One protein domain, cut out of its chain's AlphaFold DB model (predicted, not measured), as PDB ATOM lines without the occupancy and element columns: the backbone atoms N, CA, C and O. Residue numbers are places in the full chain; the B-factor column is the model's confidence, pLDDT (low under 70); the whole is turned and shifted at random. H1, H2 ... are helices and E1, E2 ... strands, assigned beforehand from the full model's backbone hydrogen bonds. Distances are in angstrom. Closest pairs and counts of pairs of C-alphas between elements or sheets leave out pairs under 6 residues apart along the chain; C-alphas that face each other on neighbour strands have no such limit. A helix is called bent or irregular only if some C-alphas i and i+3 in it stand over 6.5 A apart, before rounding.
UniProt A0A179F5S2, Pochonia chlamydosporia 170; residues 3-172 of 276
ATOM      1  N   GLY A   3     -18.204 -11.911  12.833       88.81
ATOM      2  CA  GLY A   3     -18.780 -11.255  11.651       88.81
ATOM      3  C   GLY A   3     -17.753 -11.106  10.530       88.81
ATOM      4  O   GLY A   3     -16.656 -10.613  10.766       88.81
ATOM      5  N   GLN A   4     -18.076 -11.512   9.300       94.12
ATOM      6  CA  GLN A   4     -17.177 -11.274   8.167       94.12
ATOM      7  C   GLN A   4     -17.495  -9.927   7.513       94.12
ATOM      8  O   GLN A   4     -18.581  -9.738   6.964       94.12
ATOM      9  N   LEU A   5     -16.534  -9.008   7.554       95.75
ATOM     10  CA  LEU A   5     -16.657  -7.678   6.974       95.75
ATOM     11  C   LEU A   5     -16.167  -7.699   5.530       95.75
ATOM     12  O   LEU A   5     -15.057  -8.151   5.240       95.75
ATOM     13  N   SER A   6     -16.986  -7.189   4.616       94.31
ATOM     14  CA  SER A   6     -16.648  -7.136   3.197       94.31
ATOM     15  C   SER A   6     -17.175  -5.865   2.546       94.31
ATOM     16  O   SER A   6     -18.176  -5.290   2.968       94.31
ATOM     17  N   TYR A   7     -16.497  -5.454   1.479       94.75
ATOM     18  CA  TYR A   7     -16.995  -4.453   0.550       94.75
ATOM     19  C   TYR A   7     -16.772  -4.982  -0.872       94.75
ATOM     20  O   TYR A   7     -15.656  -5.407  -1.198       94.75
ATOM     21  N   PRO A   8     -17.812  -5.021  -1.721       91.69
ATOM     22  CA  PRO A   8     -17.786  -5.776  -2.975       91.69
ATOM     23  C   PRO A   8     -16.842  -5.188  -4.032       91.69
ATOM     24  O   PRO A   8     -16.345  -5.910  -4.897       91.69
ATOM     25  N   GLY A   9     -16.566  -3.883  -3.973       93.25
ATOM     26  CA  GLY A   9     -15.787  -3.186  -4.995       93.25
ATOM     27  C   GLY A   9     -16.361  -3.430  -6.392       93.25
ATOM     28  O   GLY A   9     -17.578  -3.430  -6.569       93.25
ATOM     29  N   ARG A  10     -15.511  -3.738  -7.377       92.06
ATOM     30  CA  ARG A  10     -15.971  -4.018  -8.752       92.06
ATOM     31  C   ARG A  10     -16.911  -5.214  -8.926       92.06
ATOM     32  O   ARG A  10     -17.465  -5.363 -10.001       92.06
ATOM     33  N   GLN A  11     -17.123  -6.036  -7.898       91.38
ATOM     34  CA  GLN A  11     -18.068  -7.161  -7.916       91.38
ATOM     35  C   GLN A  11     -19.434  -6.816  -7.293       91.38
ATOM     36  O   GLN A  11     -20.210  -7.707  -6.947       91.38
ATOM     37  N   ALA A  12     -19.752  -5.535  -7.108       90.94
ATOM     38  CA  ALA A  12     -21.088  -5.131  -6.681       90.94
ATOM     39  C   ALA A  12     -22.100  -5.393  -7.800       90.94
ATOM     40  O   ALA A  12     -21.894  -4.953  -8.924       90.94
ATOM     41  N   LEU A  13     -23.198  -6.089  -7.507       89.62
ATOM     42  CA  LEU A  13     -24.226  -6.380  -8.508       89.62
ATOM     43  C   LEU A  13     -24.901  -5.091  -8.992       89.62
ATOM     44  O   LEU A  13     -25.363  -4.290  -8.173       89.62
ATOM     45  N   ALA A  14     -25.019  -4.931 -10.314       88.56
ATOM     46  CA  ALA A  14     -25.673  -3.771 -10.924       88.56
ATOM     47  C   ALA A  14     -27.124  -3.615 -10.441       88.56
ATOM     48  O   ALA A  14     -27.572  -2.507 -10.175       88.56
ATOM     49  N   ALA A  15     -27.819  -4.737 -10.228       88.00
ATOM     50  CA  ALA A  15     -29.201  -4.769  -9.753       88.00
ATOM     51  C   ALA A  15     -29.406  -4.219  -8.325       88.00
ATOM     52  O   ALA A  15     -30.534  -3.910  -7.950       88.00
ATOM     53  N   VAL A  16     -28.348  -4.121  -7.508       83.88
ATOM     54  CA  VAL A  16     -28.442  -3.718  -6.088       83.88
ATOM     55  C   VAL A  16     -27.709  -2.404  -5.809       83.88
ATOM     56  O   VAL A  16     -28.047  -1.690  -4.862       83.88
ATOM     57  N   ALA A  17     -26.702  -2.059  -6.612       83.62
ATOM     58  CA  ALA A  17     -25.900  -0.862  -6.407       83.62
ATOM     59  C   ALA A  17     -26.731   0.419  -6.613       83.62
ATOM     60  O   ALA A  17     -27.104   0.770  -7.725       83.62
ATOM     61  N   ARG A  18     -26.988   1.150  -5.520       75.75
ATOM     62  CA  ARG A  18     -27.738   2.426  -5.533       75.75
ATOM     63  C   ARG A  18     -26.859   3.668  -5.709       75.75
ATOM     64  O   ARG A  18     -27.370   4.771  -5.859       75.75
ATOM     65  N   LYS A  19     -25.541   3.501  -5.612       79.00
ATOM     66  CA  LYS A  19     -24.523   4.549  -5.754       79.00
ATOM     67  C   LYS A  19     -23.361   3.988  -6.563       79.00
ATOM     68  O   LYS A  19     -23.167   2.772  -6.590       79.00
ATOM     69  N   THR A  20     -22.575   4.867  -7.183       82.69
ATOM     70  CA  THR A  20     -21.334   4.467  -7.856       82.69
ATOM     71  C   THR A  20     -20.422   3.741  -6.875       82.69
ATOM     72  O   THR A  20     -20.156   4.237  -5.778       82.69
ATOM     73  N   VAL A  21     -19.944   2.568  -7.279       91.44
ATOM     74  CA  VAL A  21     -19.114   1.707  -6.439       91.44
ATOM     75  C   VAL A  21     -17.639   2.014  -6.683       91.44
ATOM     76  O   VAL A  21     -17.230   2.353  -7.795       91.44
ATOM     77  N   ILE A  22     -16.835   1.930  -5.630       95.69
ATOM     78  CA  ILE A  22     -15.403   2.236  -5.663       95.69
ATOM     79  C   ILE A  22     -14.562   0.968  -5.762       95.69
ATOM     80  O   ILE A  22     -14.836  -0.037  -5.109       95.69
ATOM     81  N   ALA A  23     -13.518   1.042  -6.579       96.62
ATOM     82  CA  ALA A  23     -12.490   0.023  -6.760       96.62
ATOM     83  C   ALA A  23     -11.110   0.713  -6.782       96.62
ATOM     84  O   ALA A  23     -11.049   1.925  -7.005       96.62
ATOM     85  N   PRO A  24      -9.986   0.005  -6.575       97.62
ATOM     86  CA  PRO A  24      -8.660   0.634  -6.645       97.62
ATOM     87  C   PRO A  24      -8.392   1.304  -8.000       97.62
ATOM     88  O   PRO A  24      -7.764   2.363  -8.059       97.62
ATOM     89  N   SER A  25      -8.879   0.704  -9.088       97.19
ATOM     90  CA  SER A  25      -8.765   1.202 -10.460       97.19
ATOM     91  C   SER A  25      -9.971   0.757 -11.288       97.19
ATOM     92  O   SER A  25     -10.656  -0.202 -10.928       97.19
ATOM     93  N   VAL A  26     -10.226   1.440 -12.405       95.38
ATOM     94  CA  VAL A  26     -11.265   1.040 -13.364       95.38
ATOM     95  C   VAL A  26     -10.682  -0.040 -14.273       95.38
ATOM     96  O   VAL A  26      -9.947   0.259 -15.208       95.38
ATOM     97  N   VAL A  27     -10.971  -1.302 -13.954       92.50
ATOM     98  CA  VAL A  27     -10.513  -2.469 -14.720       92.50
ATOM     99  C   VAL A  27     -11.726  -3.335 -15.068       92.50
ATOM    100  O   VAL A  27     -12.375  -3.836 -14.137       92.50
ATOM    101  N   PRO A  28     -12.048  -3.516 -16.364       87.94
ATOM    102  CA  PRO A  28     -13.175  -4.343 -16.775       87.94
ATOM    103  C   PRO A  28     -12.940  -5.817 -16.428       87.94
ATOM    104  O   PRO A  28     -11.811  -6.272 -16.226       87.94
ATOM    105  N   PHE A  29     -14.032  -6.566 -16.356       88.75
ATOM    106  CA  PHE A  29     -14.002  -8.021 -16.326       88.75
ATOM    107  C   PHE A  29     -13.583  -8.575 -17.690       88.75
ATOM    108  O   PHE A  29     -13.751  -7.915 -18.715       88.75
ATOM    109  N   ALA A  30     -13.093  -9.816 -17.706       85.06
ATOM    110  CA  ALA A  30     -12.644 -10.489 -18.926       85.06
ATOM    111  C   ALA A  30     -13.753 -10.742 -19.969       85.06
ATOM    112  O   ALA A  30     -13.437 -11.015 -21.121       85.06
ATOM    113  N   THR A  31     -15.034 -10.691 -19.583       85.12
ATOM    114  CA  THR A  31     -16.165 -10.965 -20.482       85.12
ATOM    115  C   THR A  31     -17.249  -9.899 -20.380       85.12
ATOM    116  O   THR A  31     -17.518  -9.366 -19.298       85.12
ATOM    117  N   ASP A  32     -17.931  -9.636 -21.495       86.56
ATOM    118  CA  ASP A  32     -19.041  -8.676 -21.554       86.56
ATOM    119  C   ASP A  32     -20.202  -9.071 -20.642       86.56
ATOM    120  O   ASP A  32     -20.801  -8.217 -19.992       86.56
ATOM    121  N   ALA A  33     -20.468 -10.374 -20.504       87.12
ATOM    122  CA  ALA A  33     -21.490 -10.883 -19.595       87.12
ATOM    123  C   ALA A  33     -21.217 -10.488 -18.130       87.12
ATOM    124  O   ALA A  33     -22.129 -10.072 -17.411       87.12
ATOM    125  N   LEU A  34     -19.957 -10.569 -17.683       86.75
ATOM    126  CA  LEU A  34     -19.574 -10.130 -16.339       86.75
ATOM    127  C   LEU A  34     -19.636  -8.603 -16.217       86.75
ATOM    128  O   LEU A  34     -20.167  -8.098 -15.227       86.75
ATOM    129  N   ASN A  35     -19.173  -7.871 -17.235       87.25
ATOM    130  CA  ASN A  35     -19.268  -6.407 -17.268       87.25
ATOM    131  C   ASN A  35     -20.724  -5.901 -17.234       87.25
ATOM    132  O   ASN A  35     -20.975  -4.842 -16.667       87.25
ATOM    133  N   ALA A  36     -21.680  -6.656 -17.784       88.69
ATOM    134  CA  ALA A  36     -23.111  -6.347 -17.714       88.69
ATOM    135  C   ALA A  36     -23.755  -6.728 -16.366       88.69
ATOM    136  O   ALA A  36     -24.760  -6.142 -15.968       88.69
ATOM    137  N   THR A  37     -23.185  -7.705 -15.653       89.81
ATOM    138  CA  THR A  37     -23.708  -8.196 -14.365       89.81
ATOM    139  C   THR A  37     -23.379  -7.250 -13.205       89.81
ATOM    140  O   THR A  37     -24.182  -7.068 -12.282       89.81
ATOM    141  N   PHE A  38     -22.185  -6.656 -13.224       91.12
ATOM    142  CA  PHE A  38     -21.686  -5.828 -12.129       91.12
ATOM    143  C   PHE A  38     -21.848  -4.332 -12.397       91.12
ATOM    144  O   PHE A  38     -21.865  -3.857 -13.529       91.12
ATOM    145  N   ALA A  39     -21.994  -3.572 -11.316       91.00
ATOM    146  CA  ALA A  39     -22.127  -2.131 -11.359       91.00
ATOM    147  C   ALA A  39     -20.850  -1.490 -11.913       91.00
ATOM    148  O   ALA A  39     -19.733  -1.895 -11.579       91.00
ATOM    149  N   LYS A  40     -21.016  -0.421 -12.700       90.88
ATOM    150  CA  LYS A  40     -19.884   0.414 -13.108       90.88
ATOM    151  C   LYS A  40     -19.179   0.965 -11.870       90.88
ATOM    152  O   LYS A  40     -19.822   1.434 -10.926       90.88
ATOM    153  N   THR A  41     -17.852   0.934 -11.903       93.50
ATOM    154  CA  THR A  41     -17.015   1.473 -10.832       93.50
ATOM    155  C   THR A  41     -16.247   2.698 -11.275       93.50
ATOM    156  O   THR A  41     -16.046   2.934 -12.465       93.50
ATOM    157  N   ARG A  42     -15.791   3.464 -10.288       95.44
ATOM    158  CA  ARG A  42     -14.753   4.479 -10.466       95.44
ATOM    159  C   ARG A  42     -13.541   4.139  -9.602       95.44
ATOM    160  O   ARG A  42     -13.667   3.434  -8.597       95.44
ATOM    161  N   GLY A  43     -12.383   4.675  -9.978       97.50
ATOM    162  CA  GLY A  43     -11.187   4.620  -9.142       97.50
ATOM    163  C   GLY A  43     -11.421   5.330  -7.807       97.50
ATOM    164  O   GLY A  43     -12.027   6.405  -7.764       97.50
ATOM    165  N   ALA A  44     -10.967   4.714  -6.718       97.81
ATOM    166  CA  ALA A  44     -11.037   5.286  -5.383       97.81
ATOM    167  C   ALA A  44     -10.132   6.526  -5.283       97.81
ATOM    168  O   ALA A  44      -8.965   6.498  -5.673       97.81
ATOM    169  N   THR A  45     -10.659   7.621  -4.757       97.94
ATOM    170  CA  THR A  45      -9.867   8.780  -4.332       97.94
ATOM    171  C   THR A  45      -9.269   8.521  -2.947       97.94
ATOM    172  O   THR A  45      -9.616   7.537  -2.292       97.94
ATOM    173  N   GLN A  46      -8.409   9.421  -2.467       98.00
ATOM    174  CA  GLN A  46      -7.922   9.359  -1.088       98.00
ATOM    175  C   GLN A  46      -9.082   9.388  -0.073       98.00
ATOM    176  O   GLN A  46      -9.129   8.561   0.831       98.00
ATOM    177  N   ALA A  47     -10.087  10.244  -0.288       98.06
ATOM    178  CA  ALA A  47     -11.267  10.321   0.577       98.06
ATOM    179  C   ALA A  47     -12.090   9.017   0.587       98.06
ATOM    180  O   ALA A  47     -12.676   8.656   1.608       98.06
ATOM    181  N   ASP A  48     -12.122   8.282  -0.529       97.94
ATOM    182  CA  ASP A  48     -12.777   6.970  -0.599       97.94
ATOM    183  C   ASP A  48     -11.998   5.894   0.153       97.94
ATOM    184  O   ASP A  48     -12.598   5.020   0.777       97.94
ATOM    185  N   ILE A  49     -10.667   5.947   0.095       98.50
ATOM    186  CA  ILE A  49      -9.796   5.048   0.852       98.50
ATOM    187  C   ILE A  49     -10.007   5.268   2.350       98.50
ATOM    188  O   ILE A  49     -10.266   4.313   3.082       98.50
ATOM    189  N   GLU A  50     -10.016   6.521   2.795       98.25
ATOM    190  CA  GLU A  50     -10.332   6.859   4.182       98.25
ATOM    191  C   GLU A  50     -11.758   6.449   4.572       98.25
ATOM    192  O   GLU A  50     -11.991   5.982   5.686       98.25
ATOM    193  N   PHE A  51     -12.725   6.587   3.660       97.06
ATOM    194  CA  PHE A  51     -14.087   6.102   3.873       97.06
ATOM    195  C   PHE A  51     -14.127   4.581   4.077       97.06
ATOM    196  O   PHE A  51     -14.802   4.120   4.997       97.06
ATOM    197  N   LEU A  52     -13.396   3.806   3.265       97.75
ATOM    198  CA  LEU A  52     -13.288   2.356   3.439       97.75
ATOM    199  C   LEU A  52     -12.694   2.025   4.810       97.75
ATOM    200  O   LEU A  52     -13.290   1.239   5.542       97.75
ATOM    201  N   ILE A  53     -11.577   2.662   5.173       98.62
ATOM    202  CA  ILE A  53     -10.915   2.457   6.468       98.62
ATOM    203  C   ILE A  53     -11.893   2.708   7.618       98.62
ATOM    204  O   ILE A  53     -12.158   1.799   8.409       98.62
ATOM    205  N   ARG A  54     -12.510   3.896   7.657       98.38
ATOM    206  CA  ARG A  54     -13.498   4.251   8.685       98.38
ATOM    207  C   ARG A  54     -14.671   3.276   8.712       98.38
ATOM    208  O   ARG A  54     -15.133   2.925   9.790       98.38
ATOM    209  N   GLY A  55     -15.143   2.822   7.550       98.00
ATOM    210  CA  GLY A  55     -16.244   1.867   7.446       98.00
ATOM    211  C   GLY A  55     -15.923   0.510   8.077       98.00
ATOM    212  O   GLY A  55     -16.728  -0.006   8.851       98.00
ATOM    213  N   PHE A  56     -14.743  -0.053   7.793       98.69
ATOM    214  CA  PHE A  56     -14.310  -1.320   8.394       98.69
ATOM    215  C   PHE A  56     -14.091  -1.195   9.905       98.69
ATOM    216  O   PHE A  56     -14.568  -2.048  10.655       98.69
ATOM    217  N   VAL A  57     -13.431  -0.121  10.354       98.69
ATOM    218  CA  VAL A  57     -13.192   0.141  11.783       98.69
ATOM    219  C   VAL A  57     -14.514   0.329  12.526       98.69
ATOM    220  O   VAL A  57     -14.760  -0.333  13.531       98.69
ATOM    221  N   HIS A  58     -15.412   1.160  11.992       98.44
ATOM    222  CA  HIS A  58     -16.732   1.380  12.575       98.44
ATOM    223  C   HIS A  58     -17.526   0.075  12.692       98.44
ATOM    224  O   HIS A  58     -18.092  -0.201  13.747       98.44
ATOM    225  N   ALA A  59     -17.535  -0.753  11.643       98.19
ATOM    226  CA  ALA A  59     -18.227  -2.035  11.674       98.19
ATOM    227  C   ALA A  59     -17.636  -2.995  12.720       98.19
ATOM    228  O   ALA A  59     -18.394  -3.683  13.399       98.19
ATOM    229  N   ALA A  60     -16.311  -3.023  12.894       98.06
ATOM    230  CA  ALA A  60     -15.671  -3.835  13.927       98.06
ATOM    231  C   ALA A  60     -16.092  -3.397  15.340       98.06
ATOM    232  O   ALA A  60     -16.587  -4.227  16.102       98.06
ATOM    233  N   LYS A  61     -16.007  -2.094  15.641       98.38
ATOM    234  CA  LYS A  61     -16.454  -1.515  16.923       98.38
ATOM    235  C   LYS A  61     -17.933  -1.779  17.187       98.38
ATOM    236  O   LYS A  61     -18.327  -2.115  18.299       98.38
ATOM    237  N   TYR A  62     -18.761  -1.639  16.153       98.00
ATOM    238  CA  TYR A  62     -20.196  -1.875  16.260       98.00
ATOM    239  C   TYR A  62     -20.502  -3.343  16.577       98.00
ATOM    240  O   TYR A  62     -21.352  -3.631  17.417       98.00
ATOM    241  N   LEU A  63     -19.802  -4.281  15.934       95.75
ATOM    242  CA  LEU A  63     -19.965  -5.708  16.207       95.75
ATOM    243  C   LEU A  63     -19.467  -6.085  17.606       95.75
ATOM    244  O   LEU A  63     -20.135  -6.870  18.275       95.75
ATOM    245  N   GLU A  64     -18.358  -5.505  18.067       96.88
ATOM    246  CA  GLU A  64     -17.894  -5.670  19.450       96.88
ATOM    247  C   GLU A  64     -18.945  -5.185  20.455       96.88
ATOM    248  O   GLU A  64     -19.356  -5.944  21.333       96.88
ATOM    249  N   ALA A  65     -19.467  -3.968  20.272       97.38
ATOM    250  CA  ALA A  65     -20.524  -3.416  21.120       97.38
ATOM    251  C   ALA A  65     -21.818  -4.254  21.084       97.38
ATOM    252  O   ALA A  65     -22.547  -4.321  22.072       97.38
ATOM    253  N   ALA A  66     -22.090  -4.926  19.963       95.81
ATOM    254  CA  ALA A  66     -23.210  -5.852  19.808       95.81
ATOM    255  C   ALA A  66     -22.952  -7.254  20.405       95.81
ATOM    256  O   ALA A  66     -23.811  -8.132  20.283       95.81
ATOM    257  N   GLY A  67     -21.791  -7.494  21.023       93.94
ATOM    258  CA  GLY A  67     -21.448  -8.760  21.675       93.94
ATOM    259  C   GLY A  67     -20.917  -9.845  20.733       93.94
ATOM    260  O   GLY A  67     -20.992 -11.032  21.056       93.94
ATOM    261  N   PHE A  68     -20.406  -9.484  19.550       93.81
ATOM    262  CA  PHE A  68     -19.617 -10.423  18.749       93.81
ATOM    263  C   PHE A  68     -18.257 -10.649  19.415       93.81
ATOM    264  O   PHE A  68     -17.675  -9.732  19.980       93.81
ATOM    265  N   ASP A  69     -17.701 -11.853  19.270       90.19
ATOM    266  CA  ASP A  69     -16.355 -12.149  19.780       90.19
ATOM    267  C   ASP A  69     -15.262 -11.558  18.883       90.19
ATOM    268  O   ASP A  69     -14.086 -11.619  19.228       90.19
ATOM    269  N   GLY A  70     -15.614 -11.093  17.681       92.69
ATOM    270  CA  GLY A  70     -14.636 -10.679  16.691       92.69
ATOM    271  C   GLY A  70     -15.155 -10.544  15.266       92.69
ATOM    272  O   GLY A  70     -16.338 -10.759  14.965       92.69
ATOM    273  N   ILE A  71     -14.219 -10.258  14.363       96.31
ATOM    274  CA  ILE A  71     -14.454 -10.113  12.928       96.31
ATOM    275  C   ILE A  71     -13.464 -10.899  12.069       96.31
ATOM    276  O   ILE A  71     -12.383 -11.299  12.499       96.31
ATOM    277  N   GLU A  72     -13.842 -11.092  10.809       96.69
ATOM    278  CA  GLU A  72     -12.952 -11.535   9.741       96.69
ATOM    279  C   GLU A  72     -12.971 -10.518   8.592       96.69
ATOM    280  O   GLU A  72     -14.022 -10.256   8.007       96.69
ATOM    281  N   LEU A  73     -11.812  -9.965   8.236       97.69
ATOM    282  CA  LEU A  73     -11.652  -9.106   7.066       97.69
ATOM    283  C   LEU A  73     -11.668  -9.947   5.787       97.69
ATOM    284  O   LEU A  73     -10.851 -10.854   5.607       97.69
ATOM    285  N   HIS A  74     -12.575  -9.638   4.861       95.38
ATOM    286  CA  HIS A  74     -12.658 -10.364   3.600       95.38
ATOM    287  C   HIS A  74     -11.705  -9.786   2.544       95.38
ATOM    288  O   HIS A  74     -12.054  -8.892   1.774       95.38
ATOM    289  N   SER A  75     -10.503 -10.359   2.466       95.06
ATOM    290  CA  SER A  75      -9.454  -9.997   1.503       95.06
ATOM    291  C   SER A  75      -9.156 -11.130   0.514       95.06
ATOM    292  O   SER A  75      -8.009 -11.425   0.171       95.06
ATOM    293  N   ALA A  76     -10.227 -11.766   0.043       90.19
ATOM    294  CA  ALA A  76     -10.212 -12.887  -0.891       90.19
ATOM    295  C   ALA A  76     -11.329 -12.716  -1.935       90.19
ATOM    296  O   ALA A  76     -12.097 -11.755  -1.876       90.19
ATOM    297  N   HIS A  77     -11.431 -13.649  -2.885       86.94
ATOM    298  CA  HIS A  77     -12.575 -13.800  -3.807       86.94
ATOM    299  C   HIS A  77     -12.925 -12.566  -4.652       86.94
ATOM    300  O   HIS A  77     -14.051 -12.435  -5.132       86.94
ATOM    301  N   GLY A  78     -11.959 -11.669  -4.850       88.44
ATOM    302  CA  GLY A  78     -12.134 -10.459  -5.645       88.44
ATOM    303  C   GLY A  78     -12.985  -9.372  -4.983       88.44
ATOM    304  O   GLY A  78     -13.474  -8.503  -5.694       88.44
ATOM    305  N   TYR A  79     -13.147  -9.373  -3.654       92.62
ATOM    306  CA  TYR A  79     -13.672  -8.219  -2.901       92.62
ATOM    307  C   TYR A  79     -12.640  -7.088  -2.826       92.62
ATOM    308  O   TYR A  79     -11.482  -7.284  -3.182       92.62
ATOM    309  N   VAL A  80     -13.031  -5.892  -2.371       95.94
ATOM    310  CA  VAL A  80     -12.199  -4.682  -2.518       95.94
ATOM    311  C   VAL A  80     -10.798  -4.821  -1.920       95.94
ATOM    312  O   VAL A  80      -9.835  -4.418  -2.558       95.94
ATOM    313  N   LEU A  81     -10.648  -5.462  -0.757       96.94
ATOM    314  CA  LEU A  81      -9.333  -5.664  -0.143       96.94
ATOM    315  C   LEU A  81      -8.454  -6.581  -1.011       96.94
ATOM    316  O   LEU A  81      -7.295  -6.264  -1.264       96.94
ATOM    317  N   ALA A  82      -9.034  -7.641  -1.587       94.56
ATOM    318  CA  ALA A  82      -8.349  -8.472  -2.580       94.56
ATOM    319  C   ALA A  82      -8.033  -7.693  -3.868       94.56
ATOM    320  O   ALA A  82      -6.976  -7.889  -4.464       94.56
ATOM    321  N   GLN A  83      -8.924  -6.786  -4.289       95.06
ATOM    322  CA  GLN A  83      -8.710  -5.956  -5.474       95.06
ATOM    323  C   GLN A  83      -7.518  -5.010  -5.292       95.06
ATOM    324  O   GLN A  83      -6.767  -4.814  -6.244       95.06
ATOM    325  N   PHE A  84      -7.336  -4.421  -4.103       97.19
ATOM    326  CA  PHE A  84      -6.168  -3.586  -3.797       97.19
ATOM    327  C   PHE A  84      -4.876  -4.414  -3.773       97.19
ATOM    328  O   PHE A  84      -3.859  -3.970  -4.299       97.19
ATOM    329  N   LEU A  85      -4.931  -5.633  -3.236       95.25
ATOM    330  CA  LEU A  85      -3.790  -6.545  -3.165       95.25
ATOM    331  C   LEU A  85      -3.293  -7.033  -4.537       95.25
ATOM    332  O   LEU A  85      -2.078  -7.101  -4.762       95.25
ATOM    333  N   ALA A  86      -4.200  -7.364  -5.459       92.31
ATOM    334  CA  ALA A  86      -3.837  -7.937  -6.754       92.31
ATOM    335  C   ALA A  86      -3.380  -6.861  -7.757       92.31
ATOM    336  O   ALA A  86      -4.095  -5.890  -8.019       92.31
ATOM    337  N   SER A  87      -2.224  -7.054  -8.402       92.69
ATOM    338  CA  SER A  87      -1.713  -6.102  -9.408       92.69
ATOM    339  C   SER A  87      -2.553  -6.087 -10.689       92.69
ATOM    340  O   SER A  87      -2.521  -5.124 -11.460       92.69
ATOM    341  N   ARG A  88      -3.344  -7.139 -10.933       90.19
ATOM    342  CA  ARG A  88      -4.302  -7.194 -12.044       90.19
ATOM    343  C   ARG A  88      -5.447  -6.187 -11.916       90.19
ATOM    344  O   ARG A  88      -5.875  -5.640 -12.926       90.19
ATOM    345  N   THR A  89      -5.902  -5.900 -10.698       93.50
ATOM    346  CA  THR A  89      -7.032  -4.994 -10.424       93.50
ATOM    347  C   THR A  89      -6.608  -3.639  -9.884       93.50
ATOM    348  O   THR A  89      -7.341  -2.667 -10.047       93.50
ATOM    349  N   ASN A  90      -5.433  -3.559  -9.264       96.69
ATOM    350  CA  ASN A  90      -4.874  -2.320  -8.756       96.69
ATOM    351  C   ASN A  90      -3.788  -1.794  -9.699       96.69
ATOM    352  O   ASN A  90      -2.657  -2.282  -9.704       96.69
ATOM    353  N   LYS A  91      -4.158  -0.791 -10.497       97.06
ATOM    354  CA  LYS A  91      -3.295  -0.084 -11.456       97.06
ATOM    355  C   LYS A  91      -2.870   1.295 -10.951       97.06
ATOM    356  O   LYS A  91      -2.415   2.119 -11.738       97.06
ATOM    357  N   ARG A  92      -3.043   1.569  -9.655       97.94
ATOM    358  CA  ARG A  92      -2.644   2.850  -9.069       97.94
ATOM    359  C   ARG A  92      -1.125   2.992  -9.077       97.94
ATOM    360  O   ARG A  92      -0.399   2.004  -8.954       97.94
ATOM    361  N   THR A  93      -0.672   4.234  -9.161       97.62
ATOM    362  CA  THR A  93       0.741   4.636  -9.101       97.62
ATOM    363  C   THR A  93       1.075   5.419  -7.830       97.62
ATOM    364  O   THR A  93       2.208   5.856  -7.658       97.62
ATOM    365  N   ASP A  94       0.098   5.600  -6.941       97.94
ATOM    366  CA  ASP A  94       0.254   6.293  -5.667       97.94
ATOM    367  C   ASP A  94       0.656   5.337  -4.527       97.94
ATOM    368  O   ASP A  94       1.012   4.174  -4.742       97.94
ATOM    369  N   ALA A  95       0.568   5.822  -3.285       98.00
ATOM    370  CA  ALA A  95       0.919   5.070  -2.081       98.00
ATOM    371  C   ALA A  95       0.097   3.784  -1.866       98.00
ATOM    372  O   ALA A  95       0.482   2.965  -1.029       98.00
ATOM    373  N   TYR A  96      -0.991   3.579  -2.616       98.38
ATOM    374  CA  TYR A  96      -1.853   2.402  -2.526       98.38
ATOM    375  C   TYR A  96      -1.746   1.475  -3.747       98.38
ATOM    376  O   TYR A  96      -2.529   0.533  -3.851       98.38
ATOM    377  N   GLY A  97      -0.797   1.696  -4.668       97.12
ATOM    378  CA  GLY A  97      -0.527   0.801  -5.800       97.12
ATOM    379  C   GLY A  97       0.945   0.685  -6.189       97.12
ATOM    380  O   GLY A  97       1.846   1.141  -5.487       97.12
ATOM    381  N   GLY A  98       1.210   0.009  -7.305       95.38
ATOM    382  CA  GLY A  98       2.572  -0.314  -7.727       95.38
ATOM    383  C   GLY A  98       3.154  -1.464  -6.909       95.38
ATOM    384  O   GLY A  98       2.808  -2.619  -7.154       95.38
ATOM    385  N   SER A  99       4.038  -1.177  -5.952       95.00
ATOM    386  CA  SER A  99       4.739  -2.195  -5.150       95.00
ATOM    387  C   SER A  99       3.789  -3.020  -4.268       95.00
ATOM    388  O   SER A  99       2.691  -2.580  -3.930       95.00
ATOM    389  N   LEU A 100       4.209  -4.220  -3.851       93.00
ATOM    390  CA  LEU A 100       3.432  -5.044  -2.912       93.00
ATOM    391  C   LEU A 100       3.136  -4.293  -1.605       93.00
ATOM    392  O   LEU A 100       1.996  -4.282  -1.150       93.00
ATOM    393  N   VAL A 101       4.137  -3.596  -1.062       95.31
ATOM    394  CA  VAL A 101       4.006  -2.809   0.172       95.31
ATOM    395  C   VAL A 101       2.893  -1.765   0.060       95.31
ATOM    396  O   VAL A 101       2.079  -1.622   0.969       95.31
ATOM    397  N   ASN A 102       2.800  -1.081  -1.077       97.94
ATOM    398  CA  ASN A 102       1.735  -0.115  -1.320       97.94
ATOM    399  C   ASN A 102       0.375  -0.794  -1.518       97.94
ATOM    400  O   ASN A 102      -0.627  -0.354  -0.961       97.94
ATOM    401  N   ARG A 103       0.324  -1.907  -2.258       97.19
ATOM    402  CA  ARG A 103      -0.925  -2.646  -2.501       97.19
ATOM    403  C   ARG A 103      -1.539  -3.236  -1.228       97.19
ATOM    404  O   ARG A 103      -2.760  -3.275  -1.107       97.19
ATOM    405  N   MET A 104      -0.718  -3.671  -0.270       96.31
ATOM    406  CA  MET A 104      -1.193  -4.181   1.024       96.31
ATOM    407  C   MET A 104      -1.509  -3.084   2.044       96.31
ATOM    408  O   MET A 104      -2.176  -3.370   3.038       96.31
ATOM    409  N   ARG A 105      -1.088  -1.836   1.792       98.19
ATOM    410  CA  ARG A 105      -1.214  -0.706   2.723       98.19
ATOM    411  C   ARG A 105      -2.622  -0.551   3.287       98.19
ATOM    412  O   ARG A 105      -2.770  -0.502   4.501       98.19
ATOM    413  N   LEU A 106      -3.645  -0.572   2.430       98.62
ATOM    414  CA  LEU A 106      -5.045  -0.455   2.854       98.62
ATOM    415  C   LEU A 106      -5.434  -1.534   3.879       98.62
ATOM    416  O   LEU A 106      -6.049  -1.234   4.897       98.62
ATOM    417  N   LEU A 107      -5.079  -2.794   3.613       98.44
ATOM    418  CA  LEU A 107      -5.401  -3.910   4.501       98.44
ATOM    419  C   LEU A 107      -4.678  -3.772   5.849       98.44
ATOM    420  O   LEU A 107      -5.289  -4.002   6.891       98.44
ATOM    421  N   ILE A 108      -3.402  -3.381   5.824       98.19
ATOM    422  CA  ILE A 108      -2.599  -3.177   7.035       98.19
ATOM    423  C   ILE A 108      -3.128  -1.999   7.861       98.19
ATOM    424  O   ILE A 108      -3.256  -2.130   9.074       98.19
ATOM    425  N   GLU A 109      -3.475  -0.874   7.231       98.56
ATOM    426  CA  GLU A 109      -4.049   0.298   7.910       98.56
ATOM    427  C   GLU A 109      -5.385  -0.036   8.582       98.56
ATOM    428  O   GLU A 109      -5.581   0.306   9.746       98.56
ATOM    429  N   ILE A 110      -6.264  -0.776   7.895       98.75
ATOM    430  CA  ILE A 110      -7.525  -1.262   8.474       98.75
ATOM    431  C   ILE A 110      -7.257  -2.178   9.668       98.75
ATOM    432  O   ILE A 110      -7.860  -2.000  10.722       98.75
ATOM    433  N   ALA A 111      -6.369  -3.163   9.513       98.00
ATOM    434  CA  ALA A 111      -6.087  -4.125  10.572       98.00
ATOM    435  C   ALA A 111      -5.500  -3.445  11.818       98.00
ATOM    436  O   ALA A 111      -5.945  -3.742  12.923       98.00
ATOM    437  N   LYS A 112      -4.562  -2.503  11.639       98.06
ATOM    438  CA  LYS A 112      -3.980  -1.710  12.732       98.06
ATOM    439  C   LYS A 112      -5.042  -0.880  13.448       98.06
ATOM    440  O   LYS A 112      -5.212  -1.039  14.646       98.06
ATOM    441  N   GLN A 113      -5.835  -0.100  12.712       98.50
ATOM    442  CA  GLN A 113      -6.856   0.743  13.342       98.50
ATOM    443  C   GLN A 113      -7.939  -0.069  14.054       98.50
ATOM    444  O   GLN A 113      -8.390   0.332  15.117       98.50
ATOM    445  N   ILE A 114      -8.340  -1.233  13.526       98.38
ATOM    446  CA  ILE A 114      -9.258  -2.119  14.257       98.38
ATOM    447  C   ILE A 114      -8.617  -2.584  15.568       98.38
ATOM    448  O   ILE A 114      -9.300  -2.627  16.588       98.38
ATOM    449  N   ARG A 115      -7.323  -2.926  15.563       95.62
ATOM    450  CA  ARG A 115      -6.612  -3.332  16.781       95.62
ATOM    451  C   ARG A 115      -6.496  -2.228  17.814       95.62
ATOM    452  O   ARG A 115      -6.640  -2.525  18.992       95.62
ATOM    453  N   ASP A 116      -6.297  -0.997  17.369       97.50
ATOM    454  CA  ASP A 116      -6.201   0.160  18.257       97.50
ATOM    455  C   ASP A 116      -7.569   0.547  18.856       97.50
ATOM    456  O   ASP A 116      -7.640   1.120  19.940       97.50
ATOM    457  N   GLU A 117      -8.664   0.215  18.168       97.88
ATOM    458  CA  GLU A 117     -10.023   0.676  18.485       97.88
ATOM    459  C   GLU A 117     -10.947  -0.400  19.084       97.88
ATOM    460  O   GLU A 117     -12.116  -0.113  19.358       97.88
ATOM    461  N   THR A 118     -10.461  -1.631  19.263       97.56
ATOM    462  CA  THR A 118     -11.219  -2.753  19.855       97.56
ATOM    463  C   THR A 118     -10.473  -3.364  21.036       97.56
ATOM    464  O   THR A 118      -9.274  -3.141  21.217       97.56
ATOM    465  N   SER A 119     -11.167  -4.126  21.884       97.00
ATOM    466  CA  SER A 119     -10.530  -4.732  23.056       97.00
ATOM    467  C   SER A 119      -9.451  -5.761  22.666       97.00
ATOM    468  O   SER A 119      -9.579  -6.455  21.654       97.00
ATOM    469  N   PRO A 120      -8.417  -5.984  23.505       93.00
ATOM    470  CA  PRO A 120      -7.396  -7.012  23.254       93.00
ATOM    471  C   PRO A 120      -7.938  -8.451  23.152       93.00
ATOM    472  O   PRO A 120      -7.253  -9.345  22.639       93.00
ATOM    473  N   SER A 121      -9.143  -8.687  23.684       91.88
ATOM    474  CA  SER A 121      -9.882  -9.951  23.596       91.88
ATOM    475  C   SER A 121     -10.693 -10.105  22.310       91.88
ATOM    476  O   SER A 121     -11.085 -11.227  21.990       91.88
ATOM    477  N   PHE A 122     -10.952  -9.017  21.579       94.06
ATOM    478  CA  PHE A 122     -11.713  -9.054  20.339       94.06
ATOM    479  C   PHE A 122     -10.906  -9.738  19.238       94.06
ATOM    480  O   PHE A 122      -9.797  -9.326  18.885       94.06
ATOM    481  N   ILE A 123     -11.458 -10.810  18.677       94.50
ATOM    482  CA  ILE A 123     -10.777 -11.607  17.663       94.50
ATOM    483  C   ILE A 123     -10.777 -10.837  16.343       94.50
ATOM    484  O   ILE A 123     -11.833 -10.486  15.822       94.50
ATOM    485  N   VAL A 124      -9.610 -10.640  15.734       95.12
ATOM    486  CA  VAL A 124      -9.527 -10.132  14.354       95.12
ATOM    487  C   VAL A 124      -8.789 -11.149  13.514       95.12
ATOM    488  O   VAL A 124      -7.672 -11.560  13.830       95.12
ATOM    489  N   GLY A 125      -9.458 -11.592  12.458       94.62
ATOM    490  CA  GLY A 125      -8.882 -12.451  11.439       94.62
ATOM    491  C   GLY A 125      -8.990 -11.850  10.048       94.62
ATOM    492  O   GLY A 125      -9.668 -10.847   9.824       94.62
ATOM    493  N   VAL A 126      -8.354 -12.507   9.086       95.06
ATOM    494  CA  VAL A 126      -8.472 -12.175   7.666       95.06
ATOM    495  C   VAL A 126      -8.680 -13.437   6.842       95.06
ATOM    496  O   VAL A 126      -8.127 -14.488   7.156       95.06
ATOM    497  N   LYS A 127      -9.425 -13.321   5.746       93.50
ATOM    498  CA  LYS A 127      -9.435 -14.313   4.670       93.50
ATOM    499  C   LYS A 127      -8.577 -13.838   3.509       93.50
ATOM    500  O   LYS A 127      -8.839 -12.756   2.987       93.50
ATOM    501  N   LEU A 128      -7.623 -14.656   3.072       90.94
ATOM    502  CA  LEU A 128      -6.740 -14.375   1.938       90.94
ATOM    503  C   LEU A 128      -6.912 -15.411   0.827       90.94
ATOM    504  O   LEU A 128      -7.145 -16.596   1.081       90.94
ATOM    505  N   ASN A 129      -6.759 -14.966  -0.419       88.00
ATOM    506  CA  ASN A 129      -6.526 -15.885  -1.527       88.00
ATOM    507  C   ASN A 129      -5.112 -16.474  -1.390       88.00
ATOM    508  O   ASN A 129      -4.152 -15.745  -1.175       88.00
ATOM    509  N   SER A 130      -4.998 -17.798  -1.493       80.38
ATOM    510  CA  SER A 130      -3.734 -18.527  -1.334       80.38
ATOM    511  C   SER A 130      -2.850 -18.308  -2.556       80.38
ATOM    512  O   SER A 130      -1.717 -17.854  -2.434       80.38
ATOM    513  N   VAL A 131      -3.407 -18.613  -3.730       74.25
ATOM    514  CA  VAL A 131      -2.812 -18.412  -5.051       74.25
ATOM    515  C   VAL A 131      -3.937 -18.091  -6.037       74.25
ATOM    516  O   VAL A 131      -5.029 -18.666  -5.951       74.25
ATOM    517  N   GLU A 132      -3.677 -17.188  -6.980       74.25
ATOM    518  CA  GLU A 132      -4.529 -16.957  -8.148       74.25
ATOM    519  C   GLU A 132      -3.743 -17.332  -9.409       74.25
ATOM    520  O   GLU A 132      -2.718 -16.732  -9.703       74.25
ATOM    521  N   PHE A 133      -4.229 -18.313 -10.175       64.69
ATOM    522  CA  PHE A 133      -3.577 -18.806 -11.404       64.69
ATOM    523  C   PHE A 133      -3.824 -17.892 -12.616       64.69
ATOM    524  O   PHE A 133      -4.147 -18.353 -13.710       64.69
ATOM    525  N   GLN A 134      -3.786 -16.586 -12.390       66.12
ATOM    526  CA  GLN A 134      -3.988 -15.555 -13.400       66.12
ATOM    527  C   GLN A 134      -2.789 -14.612 -13.360       66.12
ATOM    528  O   GLN A 134      -2.224 -14.380 -12.290       66.12
ATOM    529  N   ASP A 135      -2.440 -14.031 -14.502       65.69
ATOM    530  CA  ASP A 135      -1.348 -13.064 -14.573       65.69
ATOM    531  C   ASP A 135      -1.611 -11.874 -13.640       65.69
ATOM    532  O   ASP A 135      -2.696 -11.280 -13.627       65.69
ATOM    533  N   GLY A 136      -0.616 -11.543 -12.812       66.56
ATOM    534  CA  GLY A 136      -0.740 -10.515 -11.772       66.56
ATOM    535  C   GLY A 136      -1.620 -10.908 -10.574       66.56
ATOM    536  O   GLY A 136      -2.064 -10.033  -9.821       66.56
ATOM    537  N   GLY A 137      -1.903 -12.203 -10.423       70.62
ATOM    538  CA  GLY A 137      -2.572 -12.803  -9.275       70.62
ATOM    539  C   GLY A 137      -1.654 -13.018  -8.064       70.62
ATOM    540  O   GLY A 137      -0.482 -12.644  -8.053       70.62
ATOM    541  N   PHE A 138      -2.209 -13.618  -7.013       80.38
ATOM    542  CA  PHE A 138      -1.499 -13.939  -5.775       80.38
ATOM    543  C   PHE A 138      -0.545 -15.122  -6.001       80.38
ATOM    544  O   PHE A 138      -0.971 -16.157  -6.515       80.38
ATOM    545  N   THR A 139       0.710 -14.998  -5.565       85.50
ATOM    546  CA  THR A 139       1.679 -16.109  -5.487       85.50
ATOM    547  C   THR A 139       1.848 -16.585  -4.042       85.50
ATOM    548  O   THR A 139       1.364 -15.945  -3.107       85.50
ATOM    549  N   VAL A 140       2.554 -17.699  -3.836       86.19
ATOM    550  CA  VAL A 140       2.863 -18.204  -2.488       86.19
ATOM    551  C   VAL A 140       3.679 -17.179  -1.697       86.19
ATOM    552  O   VAL A 140       3.351 -16.891  -0.548       86.19
ATOM    553  N   GLU A 141       4.699 -16.595  -2.321       88.06
ATOM    554  CA  GLU A 141       5.629 -15.636  -1.715       88.06
ATOM    555  C   GLU A 141       4.898 -14.343  -1.352       88.06
ATOM    556  O   GLU A 141       5.065 -13.810  -0.251       88.06
ATOM    557  N   PHE A 142       4.031 -13.878  -2.260       89.38
ATOM    558  CA  PHE A 142       3.135 -12.750  -2.039       89.38
ATOM    559  C   PHE A 142       2.251 -12.997  -0.812       89.38
ATOM    560  O   PHE A 142       2.210 -12.175   0.106       89.38
ATOM    561  N   THR A 143       1.554 -14.136  -0.772       90.44
ATOM    562  CA  THR A 143       0.598 -14.435   0.299       90.44
ATOM    563  C   THR A 143       1.316 -14.639   1.626       90.44
ATOM    564  O   THR A 143       0.832 -14.177   2.659       90.44
ATOM    565  N   ALA A 144       2.498 -15.261   1.606       90.81
ATOM    566  CA  ALA A 144       3.348 -15.391   2.778       90.81
ATOM    567  C   ALA A 144       3.771 -14.018   3.309       90.81
ATOM    568  O   ALA A 144       3.646 -13.784   4.506       90.81
ATOM    569  N   GLN A 145       4.200 -13.092   2.442       92.38
ATOM    570  CA  GLN A 145       4.573 -11.738   2.857       92.38
ATOM    571  C   GLN A 145       3.408 -10.977   3.486       92.38
ATOM    572  O   GLN A 145       3.569 -10.438   4.576       92.38
ATOM    573  N   VAL A 146       2.231 -10.983   2.856       93.06
ATOM    574  CA  VAL A 146       1.031 -10.363   3.444       93.06
ATOM    575  C   VAL A 146       0.700 -11.015   4.790       93.06
ATOM    576  O   VAL A 146       0.384 -10.324   5.754       93.06
ATOM    577  N   GLY A 147       0.832 -12.340   4.881       91.62
ATOM    578  CA  GLY A 147       0.679 -13.084   6.125       91.62
ATOM    579  C   GLY A 147       1.624 -12.609   7.234       91.62
ATOM    580  O   GLY A 147       1.153 -12.404   8.350       91.62
ATOM    581  N   ARG A 148       2.914 -12.398   6.935       91.00
ATOM    582  CA  ARG A 148       3.919 -11.903   7.900       91.00
ATOM    583  C   ARG A 148       3.534 -10.556   8.487       91.00
ATOM    584  O   ARG A 148       3.446 -10.407   9.698       91.00
ATOM    585  N   GLU A 149       3.215  -9.611   7.615       93.06
ATOM    586  CA  GLU A 149       2.858  -8.248   8.012       93.06
ATOM    587  C   GLU A 149       1.612  -8.239   8.905       93.06
ATOM    588  O   GLU A 149       1.542  -7.528   9.903       93.06
ATOM    589  N   LEU A 150       0.634  -9.098   8.609       92.44
ATOM    590  CA  LEU A 150      -0.559  -9.244   9.441       92.44
ATOM    591  C   LEU A 150      -0.269  -9.926  10.783       92.44
ATOM    592  O   LEU A 150      -0.905  -9.588  11.783       92.44
ATOM    593  N   GLN A 151       0.685 -10.862  10.841       89.56
ATOM    594  CA  GLN A 151       1.150 -11.417  12.116       89.56
ATOM    595  C   GLN A 151       1.787 -10.336  12.990       89.56
ATOM    596  O   GLN A 151       1.550 -10.324  14.198       89.56
ATOM    597  N   ASP A 152       2.558  -9.426  12.396       90.12
ATOM    598  CA  ASP A 152       3.201  -8.320  13.112       90.12
ATOM    599  C   ASP A 152       2.199  -7.267  13.597       90.12
ATOM    600  O   ASP A 152       2.370  -6.716  14.681       90.12
ATOM    601  N   VAL A 153       1.097  -7.065  12.869       91.75
ATOM    602  CA  VAL A 153      -0.045  -6.248  13.327       91.75
ATOM    603  C   VAL A 153      -0.810  -6.896  14.494       91.75
ATOM    604  O   VAL A 153      -1.584  -6.228  15.174       91.75
ATOM    605  N   GLY A 154      -0.614  -8.190  14.762       89.19
ATOM    606  CA  GLY A 154      -1.338  -8.906  15.817       89.19
ATOM    607  C   GLY A 154      -2.660  -9.516  15.347       89.19
ATOM    608  O   GLY A 154      -3.630  -9.600  16.103       89.19
ATOM    609  N   MET A 155      -2.740  -9.948  14.087       90.75
ATOM    610  CA  MET A 155      -3.874 -10.733  13.588       90.75
ATOM    611  C   MET A 155      -4.006 -12.046  14.384       90.75
ATOM    612  O   MET A 155      -3.016 -12.752  14.575       90.75
ATOM    613  N   ASP A 156      -5.207 -12.416  14.841       89.38
ATOM    614  CA  ASP A 156      -5.407 -13.673  15.585       89.38
ATOM    615  C   ASP A 156      -5.474 -14.879  14.652       89.38
ATOM    616  O   ASP A 156      -5.049 -15.969  15.039       89.38
ATOM    617  N   PHE A 157      -5.982 -14.714  13.425       89.38
ATOM    618  CA  PHE A 157      -5.942 -15.782  12.431       89.38
ATOM    619  C   PHE A 157      -5.899 -15.323  10.968       89.38
ATOM    620  O   PHE A 157      -6.404 -14.264  10.603       89.38
ATOM    621  N   VAL A 158      -5.342 -16.182  10.113       88.62
ATOM    622  CA  VAL A 158      -5.368 -16.061   8.650       88.62
ATOM    623  C   VAL A 158      -6.056 -17.289   8.066       88.62
ATOM    624  O   VAL A 158      -5.584 -18.412   8.234       88.62
ATOM    625  N   GLU A 159      -7.165 -17.081   7.366       87.44
ATOM    626  CA  GLU A 159      -7.888 -18.113   6.634       87.44
ATOM    627  C   GLU A 159      -7.483 -18.119   5.160       87.44
ATOM    628  O   GLU A 159      -7.730 -17.170   4.416       87.44
ATOM    629  N   LEU A 160      -6.869 -19.220   4.734       85.31
ATOM    630  CA  LEU A 160      -6.454 -19.443   3.359       85.31
ATOM    631  C   LEU A 160      -7.620 -20.007   2.536       85.31
ATOM    632  O   LEU A 160      -8.232 -21.034   2.865       85.31
ATOM    633  N   SER A 161      -7.932 -19.305   1.450       83.44
ATOM    634  CA  SER A 161      -8.968 -19.647   0.476       83.44
ATOM    635  C   SER A 161      -8.455 -19.433  -0.952       83.44
ATOM    636  O   SER A 161      -7.250 -19.310  -1.165       83.44
ATOM    637  N   GLY A 162      -9.318 -19.436  -1.964       73.25
ATOM    638  CA  GLY A 162      -8.910 -19.168  -3.344       73.25
ATOM    639  C   GLY A 162     -10.084 -18.974  -4.294       73.25
ATOM    640  O   GLY A 162     -11.231 -19.258  -3.947       73.25
ATOM    641  N   GLY A 163      -9.767 -18.509  -5.504       63.41
ATOM    642  CA  GLY A 163     -10.731 -18.194  -6.561       63.41
ATOM    643  C   GLY A 163     -11.118 -16.711  -6.620       63.41
ATOM    644  O   GLY A 163     -10.845 -15.937  -5.702       63.41
ATOM    645  N   THR A 164     -11.756 -16.314  -7.723       58.19
ATOM    646  CA  THR A 164     -12.390 -14.994  -7.934       58.19
ATOM    647  C   THR A 164     -13.742 -15.199  -8.624       58.19
ATOM    648  O   THR A 164     -14.077 -16.333  -8.945       58.19
ATOM    649  N   LEU A 165     -14.553 -14.160  -8.858       56.25
ATOM    650  CA  LEU A 165     -15.783 -14.335  -9.654       56.25
ATOM    651  C   LEU A 165     -15.522 -14.410 -11.169       56.25
ATOM    652  O   LEU A 165     -16.360 -14.931 -11.894       56.25
ATOM    653  N   GLU A 166     -14.369 -13.937 -11.659       54.81
ATOM    654  CA  GLU A 166     -14.073 -13.927 -13.107       54.81
ATOM    655  C   GLU A 166     -13.620 -15.277 -13.641       54.81
ATOM    656  O   GLU A 166     -14.010 -15.710 -14.717       54.81
ATOM    657  N   LYS A 167     -12.802 -15.952 -12.841       56.72
ATOM    658  CA  LYS A 167     -12.755 -17.398 -12.837       56.72
ATOM    659  C   LYS A 167     -13.303 -17.782 -11.486       56.72
ATOM    660  O   LYS A 167     -12.525 -18.002 -10.550       56.72
ATOM    661  N   ILE A 168     -14.637 -17.903 -11.395       47.03
ATOM    662  CA  ILE A 168     -15.185 -18.886 -10.456       47.03
ATOM    663  C   ILE A 168     -14.319 -20.113 -10.737       47.03
ATOM    664  O   ILE A 168     -14.130 -20.414 -11.913       47.03
ATOM    665  N   GLY A 169     -13.698 -20.757  -9.746       42.78
ATOM    666  CA  GLY A 169     -12.754 -21.876  -9.954       42.78
ATOM    667  C   GLY A 169     -13.316 -23.103 -10.708       42.78
ATOM    668  O   GLY A 169     -12.789 -24.193 -10.583       42.78
ATOM    669  N   HIS A 170     -14.404 -22.922 -11.451       37.69
ATOM    670  CA  HIS A 170     -15.235 -23.777 -12.263       37.69
ATOM    671  C   HIS A 170     -14.721 -23.922 -13.700       37.69
ATOM    672  O   HIS A 170     -15.510 -24.011 -14.627       37.69
ATOM    673  N   GLU A 171     -13.416 -24.106 -13.861       38.22
ATOM    674  CA  GLU A 171     -12.963 -25.278 -14.618       38.22
ATOM    675  C   GLU A 171     -12.726 -26.406 -13.600       38.22
ATOM    676  O   GLU A 171     -11.634 -26.940 -13.433       38.22
ATOM    677  N   TRP A 172     -13.769 -26.734 -12.829       46.22
ATOM    678  CA  TRP A 172     -13.753 -27.885 -11.940       46.22
ATOM    679  C   TRP A 172     -13.980 -29.110 -12.818       46.22
ATOM    680  O   TRP A 172     -15.122 -29.530 -13.029       46.22
TER     681      TRP A 172
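Overview. This is residues 3 to 172 of the 276 residues of a protein of Pochonia chlamydosporia 170 (UniProt A0A179F5S2). A twisted wall of four parallel strands has three helices, H2, H4 and H5, side by side over one face, with no named helix over the other. Beyond the ends of the strands E4 and E5 sits H3, near the middle of the whole, and next to it, meeting it through E2, is a small outlying part made of the two-strand sheet E2 E3 and H1, with H1 farthest out. The 170 printed residues include five helices and six strands, in the order E1 E2 H1 E3 H2 E4 H3 H4 E5 H5 E6; the larger sheet runs E1 E4 E5 E6, and the class is mixed, helices and strands. The whole is compact, with a radius of gyration of the C-alphas of 15.4 A and spans of 46 by 37 by 35 A.

Arrangement. Edge strand E1, residues 3 to 5, is parallel to E4, residues 70 to 75; N 5 and O 72, 2.8 A apart, are within hydrogen-bond range. E2, residues 21 to 23, and E3, residues 41 to 43, are parallel, with N 23 and O 42 at 3.1 A; with H1, residues 32 to 37, they form a right-handed strand-helix-strand unit, two parallel neighbours with a helix between. H2, residues 46 to 65, is over E1 and E4 at a height over the sheet of 11.2 A. H3, residues 80 to 85, stands at the sheet's level; its closest C-alphas to E2 are Val 80 and Ala 23, 6.3 A. The hub H4, residues 100 to 117, touches H2 at Ile 114 and Val 57, C-alphas 5.2 A apart, at a tilt of 37 degrees, only just steep. With residues 100 to 107 alone it touches H3, closest at the C-alphas of Arg 103 and Leu 85, 4.9 A. E5, residues 123 to 129, is parallel to E4, with N 73 and O 125 at 2.8 A. H5, residues 140 to 153, touches H4 at a shallow tilt of 28 degrees, closest at the C-alphas of Val 153 and Lys 112, 6.0 A. E6, residues 157 to 161, is parallel to E5, with N 159 and O 126 at 2.8 A. E4, H3 H4, E5 and E5, H5, E6 are right-handed units too; H2, H4 and H5 on the same face make two layers, helices over a sheet. Every O i to N i+4 pair is within hydrogen-bond range in H1, H2, H3 and H5, and 12 of 14 in H4.

Along the chain. E1 begins at C-alpha 3 (-18.780, -11.255, 11.651). H2 is 28.6 A long, H4 25.9 A, E5 20.1 A and H5 20.0 A. H4 is irregular: C-alphas 103 and 106 are 7.1 A apart, with a kink of 41 degrees near residue 107. E6 ends at C-alpha 161 (-8.968, -19.647, 0.476).

Size, cuts and confidence. The C-alphas farthest apart, of Asp 32 and Pro 120, are 46.3 A apart. The printed part has no cut; the links E1 to E2 and H3 to H4 are long. Mean pLDDT of the printed part is 89.6, and residues 133 to 136 and 163 to 172 are under 70.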